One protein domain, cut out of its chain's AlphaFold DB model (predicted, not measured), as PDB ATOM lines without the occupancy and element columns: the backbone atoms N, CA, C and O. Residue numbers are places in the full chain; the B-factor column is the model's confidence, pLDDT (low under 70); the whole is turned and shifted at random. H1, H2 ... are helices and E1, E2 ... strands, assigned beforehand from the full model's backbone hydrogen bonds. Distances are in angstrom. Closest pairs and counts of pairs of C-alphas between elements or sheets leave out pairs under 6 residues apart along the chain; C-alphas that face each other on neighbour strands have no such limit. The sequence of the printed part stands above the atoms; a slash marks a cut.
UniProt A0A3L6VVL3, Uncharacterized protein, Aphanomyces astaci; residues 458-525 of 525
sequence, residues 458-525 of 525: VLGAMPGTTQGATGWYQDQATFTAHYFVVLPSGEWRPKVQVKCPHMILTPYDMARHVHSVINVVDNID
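AT A GLANCE: This is residues 458 to 525 of the 525 residues of an uncharacterized protein of Aphanomyces astaci (UniProt A0A3L6VVL3). A strongly twisted sheet of three strands, E1, E2 and E3, has one short helix, H1, near one end on one face, beside the strands. The stretch of residues 458 to 470 loops beside the edge strand E1, and residues 516 to 525 run on from H1 as a tail. The 68 printed residues hold three named strands and then one named helix; the order across the sheet is E1, E2, E3, all antiparallel, a meander, each strand the antiparallel neighbour of the one before. The class is mixed, helices and strands, with 29 residues, under half, in named elements. The whole is compact, with a radius of gyration of the C-alphas of 11.8 A and spans of 32 by 28 by 19 A.

IN THESE COORDINATES: E1, residues 471 to 475, begins at C-alpha 471 (-41.575, -11.373, -42.338) and is 13.6 A long. E2, residues 480 to 486, measures 18.8 A. E3, residues 492 to 499, measures 19.9 A and bends by 63 degrees at residue 495. H1, residues 507 to 515, measures 10.1 A and ends at C-alpha 515 (-33.886, -2.253, -42.390).

HOW THE PARTS SIT: Residues 460 to 461 pair antiparallel with residues 473 to 474 of E1. The hairpin E1 and E2 has N 473 and O 482 at 2.9 A. The hairpin E2 and E3 has N 481 and O 498 at 2.8 A. H1 is on the sheet at a height of 8.5 A, only just over none of the strands, with 2 of its C-alphas falling on E2; the closest C-alphas of E3 and H1 are those of Val 498 and Val 514, 6.7 A apart. In H1, 4 of 5 O i to N i+4 pairs are within hydrogen-bond range.

THE WHOLE: The C-alphas of Ala 477 and Asp 525, the chain's last residue, are the two farthest apart, 34.9 A. The printed part has no cut, and no link is long. Mean pLDDT of the printed part is 82.0, with residues 518 to 525 under 70.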
ATOM      1  N   VAL A 458     -51.812 -11.879 -30.261       87.75
ATOM      2  CA  VAL A 458     -50.824 -12.207 -31.302       87.75
ATOM      3  C   VAL A 458     -49.959 -10.992 -31.647       87.75
ATOM      4  O   VAL A 458     -50.340  -9.844 -31.428       87.75
ATOM      5  N   LEU A 459     -48.774 -11.237 -32.208       88.88
ATOM      6  CA  LEU A 459     -47.940 -10.162 -32.745       88.88
ATOM      7  C   LEU A 459     -48.551  -9.638 -34.051       88.88
ATOM      8  O   LEU A 459     -48.977 -10.428 -34.898       88.88
ATOM      9  N   GLY A 460     -48.575  -8.316 -34.217       90.31
ATOM     10  CA  GLY A 460     -49.053  -7.689 -35.448       90.31
ATOM     11  C   GLY A 460     -47.956  -7.665 -36.507       90.31
ATOM     12  O   GLY A 460     -46.825  -7.263 -36.212       90.31
ATOM     13  N   ALA A 461     -48.279  -8.091 -37.726       92.56
ATOM     14  CA  ALA A 461     -47.406  -7.941 -38.881       92.56
ATOM     15  C   ALA A 461     -47.095  -6.459 -39.139       92.56
ATOM     16  O   ALA A 461     -47.961  -5.592 -39.027       92.56
ATOM     17  N   MET A 462     -45.836  -6.175 -39.452       92.00
ATOM     18  CA  MET A 462     -45.341  -4.839 -39.773       92.00
ATOM     19  C   MET A 462     -45.641  -4.472 -41.238       92.00
ATOM     20  O   MET A 462     -45.844  -5.381 -42.048       92.00
ATOM     21  N   PRO A 463     -45.627  -3.178 -41.614       89.88
ATOM     22  CA  PRO A 463     -45.888  -2.730 -42.984       89.88
ATOM     23  C   PRO A 463     -45.117  -3.528 -44.044       89.88
ATOM     24  O   PRO A 463     -43.897  -3.655 -43.978       89.88
ATOM     25  N   GLY A 464     -45.821  -4.086 -45.031       86.25
ATOM     26  CA  GLY A 464     -45.222  -4.943 -46.064       86.25
ATOM     27  C   GLY A 464     -44.941  -6.396 -45.643       86.25
ATOM     28  O   GLY A 464     -44.325  -7.133 -46.408       86.25
ATOM     29  N   THR A 465     -45.387  -6.832 -44.461       88.12
ATOM     30  CA  THR A 465     -45.464  -8.250 -44.068       88.12
ATOM     31  C   THR A 465     -46.920  -8.705 -44.038       88.12
ATOM     32  O   THR A 465     -47.765  -8.064 -43.421       88.12
ATOM     33  N   THR A 466     -47.227  -9.843 -44.662       84.12
ATOM     34  CA  THR A 466     -48.550 -10.477 -44.553       84.12
ATOM     35  C   THR A 466     -48.650 -11.259 -43.243       84.12
ATOM     36  O   THR A 466     -47.793 -12.098 -42.961       84.12
ATOM     37  N   GLN A 467     -49.711 -11.038 -42.459       84.81
ATOM     38  CA  GLN A 467     -49.988 -11.826 -41.253       84.81
ATOM     39  C   GLN A 467     -50.064 -13.320 -41.610       84.81
ATOM     40  O   GLN A 467     -50.830 -13.718 -42.485       84.81
ATOM     41  N   GLY A 468     -49.268 -14.149 -40.938       84.25
ATOM     42  CA  GLY A 468     -49.183 -15.585 -41.218       84.25
ATOM     43  C   GLY A 468     -47.984 -16.003 -42.075       84.25
ATOM     44  O   GLY A 468     -47.688 -17.193 -42.151       84.25
ATOM     45  N   ALA A 469     -47.286 -15.053 -42.705       87.56
ATOM     46  CA  ALA A 469     -46.147 -15.309 -43.583       87.56
ATOM     47  C   ALA A 469     -44.791 -15.022 -42.910       87.56
ATOM     48  O   ALA A 469     -44.708 -14.395 -41.853       87.56
ATOM     49  N   THR A 470     -43.711 -15.449 -43.569       89.38
ATOM     50  CA  THR A 470     -42.341 -15.016 -43.254       89.38
ATOM     51  C   THR A 470     -42.223 -13.497 -43.380       89.38
ATOM     52  O   THR A 470     -42.550 -12.945 -44.428       89.38
ATOM     53  N   GLY A 471     -41.724 -12.825 -42.343       91.88
ATOM     54  CA  GLY A 471     -41.575 -11.373 -42.338       91.88
ATOM     55  C   GLY A 471     -41.425 -10.766 -40.947       91.88
ATOM     56  O   GLY A 471     -41.060 -11.443 -39.983       91.88
ATOM     57  N   TRP A 472     -41.686  -9.464 -40.866       92.62
ATOM     58  CA  TRP A 472     -41.533  -8.638 -39.674       92.62
ATOM     59  C   TRP A 472     -42.832  -8.528 -38.872       92.62
ATOM     60  O   TRP A 472     -43.889  -8.220 -39.416       92.62
ATOM     61  N   TYR A 473     -42.734  -8.720 -37.559       93.44
ATOM     62  CA  TYR A 473     -43.840  -8.629 -36.605       93.44
ATOM     63  C   TYR A 473     -43.411  -7.798 -35.395       93.44
ATOM     64  O   TYR A 473     -42.293  -7.974 -34.916       93.44
ATOM     65  N   GLN A 474     -44.272  -6.922 -34.874       92.25
ATOM     66  CA  GLN A 474     -43.935  -6.074 -33.724       92.25
ATOM     67  C   GLN A 474     -44.745  -6.442 -32.476       92.25
ATOM     68  O   GLN A 474     -45.976  -6.523 -32.512       92.25
ATOM     69  N   ASP A 475     -44.045  -6.606 -31.353       89.94
ATOM     70  CA  ASP A 475     -44.644  -6.530 -30.024       89.94
ATOM     71  C   ASP A 475     -44.854  -5.058 -29.648       89.94
ATOM     72  O   ASP A 475     -43.900  -4.287 -29.518       89.94
ATOM     73  N   GLN A 476     -46.112  -4.677 -29.452       82.94
ATOM     74  CA  GLN A 476     -46.517  -3.317 -29.095       82.94
ATOM     75  C   GLN A 476     -46.222  -2.965 -27.633       82.94
ATOM     76  O   GLN A 476     -46.085  -1.787 -27.320       82.94
ATOM     77  N   ALA A 477     -46.109  -3.949 -26.734       83.88
ATOM     78  CA  ALA A 477     -45.834  -3.687 -25.323       83.88
ATOM     79  C   ALA A 477     -44.367  -3.289 -25.086       83.88
ATOM     80  O   ALA A 477     -44.076  -2.461 -24.224       83.88
ATOM     81  N   THR A 478     -43.438  -3.866 -25.857       86.06
ATOM     82  CA  THR A 478     -41.993  -3.588 -25.745       86.06
ATOM     83  C   THR A 478     -41.413  -2.779 -26.914       86.06
ATOM     84  O   THR A 478     -40.227  -2.439 -26.886       86.06
ATOM     85  N   PHE A 479     -42.232  -2.482 -27.931       89.38
ATOM     86  CA  PHE A 479     -41.849  -1.955 -29.250       89.38
ATOM     87  C   PHE A 479     -40.771  -2.782 -29.963       89.38
ATOM     88  O   PHE A 479     -40.007  -2.261 -30.780       89.38
ATOM     89  N   THR A 480     -40.710  -4.085 -29.697       89.69
ATOM     90  CA  THR A 480     -39.681  -4.953 -30.268       89.69
ATOM     91  C   THR A 480     -40.176  -5.610 -31.551       89.69
ATOM     92  O   THR A 480     -41.192  -6.298 -31.557       89.69
ATOM     93  N   ALA A 481     -39.453  -5.394 -32.648       91.81
ATOM     94  CA  ALA A 481     -39.671  -6.052 -33.925       91.81
ATOM     95  C   ALA A 481     -38.938  -7.400 -33.973       91.81
ATOM     96  O   ALA A 481     -37.788  -7.523 -33.548       91.81
ATOM     97  N   HIS A 482     -39.598  -8.410 -34.524       91.38
ATOM     98  CA  HIS A 482     -39.125  -9.777 -34.665       91.38
ATOM     99  C   HIS A 482     -39.279 -10.218 -36.122       91.38
ATOM    100  O   HIS A 482     -40.362 -10.093 -36.690       91.38
ATOM    101  N   TYR A 483     -38.219 -10.770 -36.716       91.75
ATOM    102  CA  TYR A 483     -38.308 -11.422 -38.019       91.75
ATOM    103  C   TYR A 483     -38.553 -12.912 -37.829       91.75
ATOM    104  O   TYR A 483     -37.681 -13.624 -37.313       91.75
ATOM    105  N   PHE A 484     -39.719 -13.381 -38.259       90.88
ATOM    106  CA  PHE A 484     -40.075 -14.794 -38.262       90.88
ATOM    107  C   PHE A 484     -39.938 -15.372 -39.665       90.88
ATOM    108  O   PHE A 484     -40.381 -14.772 -40.639       90.88
ATOM    109  N   VAL A 485     -39.363 -16.569 -39.753       90.06
ATOM    110  CA  VAL A 485     -39.419 -17.416 -40.945       90.06
ATOM    111  C   VAL A 485     -40.394 -18.549 -40.672       90.06
ATOM    112  O   VAL A 485     -40.194 -19.327 -39.740       90.06
ATOM    113  N   VAL A 486     -41.435 -18.636 -41.492       88.12
ATOM    114  CA  VAL A 486     -42.378 -19.753 -41.508       88.12
ATOM    115  C   VAL A 486     -41.787 -20.840 -42.400       88.12
ATOM    116  O   VAL A 486     -41.551 -20.627 -43.591       88.12
ATOM    117  N   LEU A 487     -41.480 -21.992 -41.809       86.25
ATOM    118  CA  LEU A 487     -40.943 -23.147 -42.524       86.25
ATOM    119  C   LEU A 487     -42.049 -23.863 -43.324       86.25
ATOM    120  O   LEU A 487     -43.221 -23.757 -42.964       86.25
ATOM    121  N   PRO A 488     -41.709 -24.684 -44.340       78.94
ATOM    122  CA  PRO A 488     -42.689 -25.508 -45.064       78.94
ATOM    123  C   PRO A 488     -43.491 -26.481 -44.180       78.94
ATOM    124  O   PRO A 488     -44.533 -26.974 -44.596       78.94
ATOM    125  N   SER A 489     -43.021 -26.753 -42.957       84.56
ATOM    126  CA  SER A 489     -43.729 -27.513 -41.918       84.56
ATOM    127  C   SER A 489     -44.823 -26.721 -41.183       84.56
ATOM    128  O   SER A 489     -45.502 -27.288 -40.332       84.56
ATOM    129  N   GLY A 490     -44.963 -25.417 -41.446       78.81
ATOM    130  CA  GLY A 490     -45.811 -24.496 -40.681       78.81
ATOM    131  C   GLY A 490     -45.193 -24.014 -39.360       78.81
ATOM    132  O   GLY A 490     -45.823 -23.250 -38.634       78.81
ATOM    133  N   GLU A 491     -43.966 -24.430 -39.030       86.81
ATOM    134  CA  GLU A 491     -43.254 -23.989 -37.825       86.81
ATOM    135  C   GLU A 491     -42.702 -22.562 -37.998       86.81
ATOM    136  O   GLU A 491     -42.037 -22.259 -38.991       86.81
ATOM    137  N   TRP A 492     -42.933 -21.692 -37.012       88.31
ATOM    138  CA  TRP A 492     -42.433 -20.315 -36.998       88.31
ATOM    139  C   TRP A 492     -41.106 -20.237 -36.250       88.31
ATOM    140  O   TRP A 492     -41.048 -20.546 -35.059       88.31
ATOM    141  N   ARG A 493     -40.046 -19.760 -36.911       85.88
ATOM    142  CA  ARG A 493     -38.733 -19.570 -36.279       85.88
ATOM    143  C   ARG A 493     -38.311 -18.102 -36.254       85.88
ATOM    144  O   ARG A 493     -38.176 -17.507 -37.324       85.88
ATOM    145  N   PRO A 494     -38.054 -17.509 -35.073       84.75
ATOM    146  CA  PRO A 494     -37.460 -16.181 -34.995       84.75
ATOM    147  C   PRO A 494     -35.998 -16.243 -35.463       84.75
ATOM    148  O   PRO A 494     -35.221 -17.056 -34.963       84.75
ATOM    149  N   LYS A 495     -35.613 -15.383 -36.412       83.69
ATOM    150  CA  LYS A 495     -34.210 -15.211 -36.841       83.69
ATOM    151  C   LYS A 495     -33.553 -13.971 -36.243       83.69
ATOM    152  O   LYS A 495     -32.374 -14.017 -35.908       83.69
ATOM    153  N   VAL A 496     -34.280 -12.854 -36.164       86.75
ATOM    154  CA  VAL A 496     -33.721 -11.541 -35.796       86.75
ATOM    155  C   VAL A 496     -34.691 -10.790 -34.890       86.75
ATOM    156  O   VAL A 496     -35.904 -10.927 -35.032       86.75
ATOM    157  N   GLN A 497     -34.153  -9.987 -33.974       89.50
ATOM    158  CA  GLN A 497     -34.906  -9.114 -33.079       89.50
ATOM    159  C   GLN A 497     -34.288  -7.707 -33.100       89.50
ATOM    160  O   GLN A 497     -33.068  -7.570 -33.003       89.50
ATOM    161  N   VAL A 498     -35.116  -6.668 -33.217       89.38
ATOM    162  CA  VAL A 498     -34.714  -5.249 -33.208       89.38
ATOM    163  C   VAL A 498     -35.603  -4.494 -32.241       89.38
ATOM    164  O   VAL A 498     -36.822  -4.615 -32.291       89.38
ATOM    165  N   LYS A 499     -35.013  -3.668 -31.381       88.69
ATOM    166  CA  LYS A 499     -35.787  -2.756 -30.543       88.69
ATOM    167  C   LYS A 499     -36.076  -1.469 -31.314       88.69
ATOM    168  O   LYS A 499     -35.146  -0.723 -31.615       88.69
ATOM    169  N   CYS A 500     -37.344  -1.208 -31.618       88.12
ATOM    170  CA  CYS A 500     -37.764   0.033 -32.265       88.12
ATOM    171  C   CYS A 500     -37.956   1.149 -31.221       88.12
ATOM    172  O   CYS A 500     -38.232   0.862 -30.053       88.12
ATOM    173  N   PRO A 501     -37.830   2.431 -31.613       86.25
ATOM    174  CA  PRO A 501     -38.111   3.558 -30.720       86.25
ATOM    175  C   PRO A 501     -39.614   3.756 -30.456       86.25
ATOM    176  O   PRO A 501     -39.979   4.303 -29.419       86.25
ATOM    177  N   HIS A 502     -40.470   3.323 -31.383       89.62
ATOM    178  CA  HIS A 502     -41.930   3.404 -31.319       89.62
ATOM    179  C   HIS A 502     -42.571   2.290 -32.168       89.62
ATOM    180  O   HIS A 502     -41.879   1.478 -32.792       89.62
ATOM    181  N   MET A 503     -43.905   2.252 -32.186       89.75
ATOM    182  CA  MET A 503     -44.687   1.433 -33.114       89.75
ATOM    183  C   MET A 503     -44.429   1.875 -34.563       89.75
ATOM    184  O   MET A 503     -44.373   3.073 -34.838       89.75
ATOM    185  N   ILE A 504     -44.226   0.922 -35.469       91.44
ATOM    186  CA  ILE A 504     -43.818   1.179 -36.856       91.44
ATOM    187  C   ILE A 504     -45.052   1.132 -37.759       91.44
ATOM    188  O   ILE A 504     -45.517   0.057 -38.123       91.44
ATOM    189  N   LEU A 505     -45.597   2.305 -38.088       89.31
ATOM    190  CA  LEU A 505     -46.851   2.424 -38.840       89.31
ATOM    191  C   LEU A 505     -46.643   2.516 -40.357       89.31
ATOM    192  O   LEU A 505     -47.411   1.930 -41.116       89.31
ATOM    193  N   THR A 506     -45.559   3.153 -40.804       87.50
ATOM    194  CA  THR A 506     -45.270   3.335 -42.233       87.50
ATOM    195  C   THR A 506     -44.180   2.385 -42.758       87.50
ATOM    196  O   THR A 506     -43.265   1.991 -42.020       87.50
ATOM    197  N   PRO A 507     -44.164   2.082 -44.073       86.44
ATOM    198  CA  PRO A 507     -43.015   1.449 -44.725       86.44
ATOM    199  C   PRO A 507     -41.736   2.300 -44.632       86.44
ATOM    200  O   PRO A 507     -40.628   1.757 -44.617       86.44
ATOM    201  N   TYR A 508     -41.874   3.630 -44.538       86.31
ATOM    202  CA  TYR A 508     -40.757   4.555 -44.334       86.31
ATOM    203  C   TYR A 508     -40.081   4.329 -42.977       86.31
ATOM    204  O   TYR A 508     -38.858   4.182 -42.913       86.31
ATOM    205  N   ASP A 509     -40.864   4.210 -41.904       86.50
ATOM    206  CA  ASP A 509     -40.353   3.901 -40.571       86.50
ATOM    207  C   ASP A 509     -39.729   2.505 -40.515       86.50
ATOM    208  O   ASP A 509     -38.676   2.334 -39.898       86.50
ATOM    209  N   MET A 510     -40.298   1.515 -41.214       88.06
ATOM    210  CA  MET A 510     -39.686   0.185 -41.308       88.06
ATOM    211  C   MET A 510     -38.318   0.241 -42.003       88.06
ATOM    212  O   MET A 510     -37.340  -0.321 -41.500       88.06
ATOM    213  N   ALA A 511     -38.201   0.986 -43.105       84.31
ATOM    214  CA  ALA A 511     -36.918   1.214 -43.765       84.31
ATOM    215  C   ALA A 511     -35.917   1.945 -42.848       84.31
ATOM    216  O   ALA A 511     -34.740   1.578 -42.781       84.31
ATOM    217  N   ARG A 512     -36.383   2.956 -42.106       85.88
ATOM    218  CA  ARG A 512     -35.551   3.828 -41.267       85.88
ATOM    219  C   ARG A 512     -35.112   3.199 -39.947       85.88
ATOM    220  O   ARG A 512     -34.006   3.504 -39.503       85.88
ATOM    221  N   HIS A 513     -35.934   2.357 -39.325       86.25
ATOM    222  CA  HIS A 513     -35.717   1.846 -37.966       86.25
ATOM    223  C   HIS A 513     -35.485   0.334 -37.880       86.25
ATOM    224  O   HIS A 513     -34.944  -0.120 -36.874       86.25
ATOM    225  N   VAL A 514     -35.825  -0.437 -38.919       85.38
ATOM    226  CA  VAL A 514     -35.593  -1.892 -38.960       85.38
ATOM    227  C   VAL A 514     -34.561  -2.250 -40.028       85.38
ATOM    228  O   VAL A 514     -33.504  -2.789 -39.700       85.38
ATOM    229  N   HIS A 515     -34.800  -1.891 -41.294       83.00
ATOM    230  CA  HIS A 515     -33.886  -2.253 -42.390       83.00
ATOM    231  C   HIS A 515     -32.542  -1.508 -42.338       83.00
ATOM    232  O   HIS A 515     -31.527  -2.052 -42.756       83.00
ATOM    233  N   SER A 516     -32.495  -0.290 -41.792       76.62
ATOM    234  CA  SER A 516     -31.229   0.440 -41.598       76.62
ATOM    235  C   SER A 516     -30.320  -0.189 -40.530       76.62
ATOM    236  O   SER A 516     -29.099  -0.031 -40.582       76.62
ATOM    237  N   VAL A 517     -30.915  -0.889 -39.558       72.62
ATOM    238  CA  VAL A 517     -30.227  -1.507 -38.413       72.62
ATOM    239  C   VAL A 517     -29.706  -2.896 -38.779       72.62
ATOM    240  O   VAL A 517     -28.689  -3.337 -38.242       72.62
ATOM    241  N   ILE A 518     -30.365  -3.573 -39.723       66.56
ATOM    242  CA  ILE A 518     -29.994  -4.909 -40.179       66.56
ATOM    243  C   ILE A 518     -29.587  -4.857 -41.646       66.56
ATOM    244  O   ILE A 518     -30.428  -4.851 -42.542       66.56
ATOM    245  N   ASN A 519     -28.282  -4.967 -41.894       51.28
ATOM    246  CA  ASN A 519     -27.820  -5.513 -43.165       51.28
ATOM    247  C   ASN A 519     -28.284  -6.973 -43.246       51.28
ATOM    248  O   ASN A 519     -27.605  -7.867 -42.737       51.28
ATOM    249  N   VAL A 520     -29.443  -7.207 -43.868       49.41
ATOM    250  CA  VAL A 520     -29.878  -8.546 -44.273       49.41
ATOM    251  C   VAL A 520     -28.977  -8.959 -45.433       49.41
ATOM    252  O   VAL A 520     -29.283  -8.752 -46.603       49.41
ATOM    253  N   VAL A 521     -27.800  -9.475 -45.086       36.69
ATOM    254  CA  VAL A 521     -27.001 -10.273 -46.006       36.69
ATOM    255  C   VAL A 521     -27.672 -11.636 -46.039       36.69
ATOM    256  O   VAL A 521     -27.635 -12.367 -45.046       36.69
ATOM    257  N   ASP A 522     -28.314 -11.951 -47.161       36.84
ATOM    258  CA  ASP A 522     -28.853 -13.279 -47.427       36.84
ATOM    259  C   ASP A 522     -27.702 -14.289 -47.529       36.84
ATOM    260  O   ASP A 522     -27.195 -14.587 -48.609       36.84
ATOM    261  N   ASN A 523     -27.286 -14.829 -46.381       31.67
ATOM    262  CA  ASN A 523     -26.514 -16.063 -46.333       31.67
ATOM    263  C   ASN A 523     -27.453 -17.216 -46.703       31.67
ATOM    264  O   ASN A 523     -28.103 -17.821 -45.845       31.67
ATOM    265  N   ILE A 524     -27.546 -17.452 -48.009       33.94
ATOM    266  CA  ILE A 524     -27.996 -18.706 -48.597       33.94
ATOM    267  C   ILE A 524     -26.771 -19.632 -48.597       33.94
ATOM    268  O   ILE A 524     -25.894 -19.477 -49.444       33.94
ATOM    269  N   ASP A 525     -26.740 -20.555 -47.634       32.28
ATOM    270  CA  ASP A 525     -25.933 -21.784 -47.634       32.28
ATOM    271  C   ASP A 525     -26.899 -22.985 -47.702       32.28
ATOM    272  O   ASP A 525     -27.927 -22.940 -46.979       32.28
TER     273      ASP A 525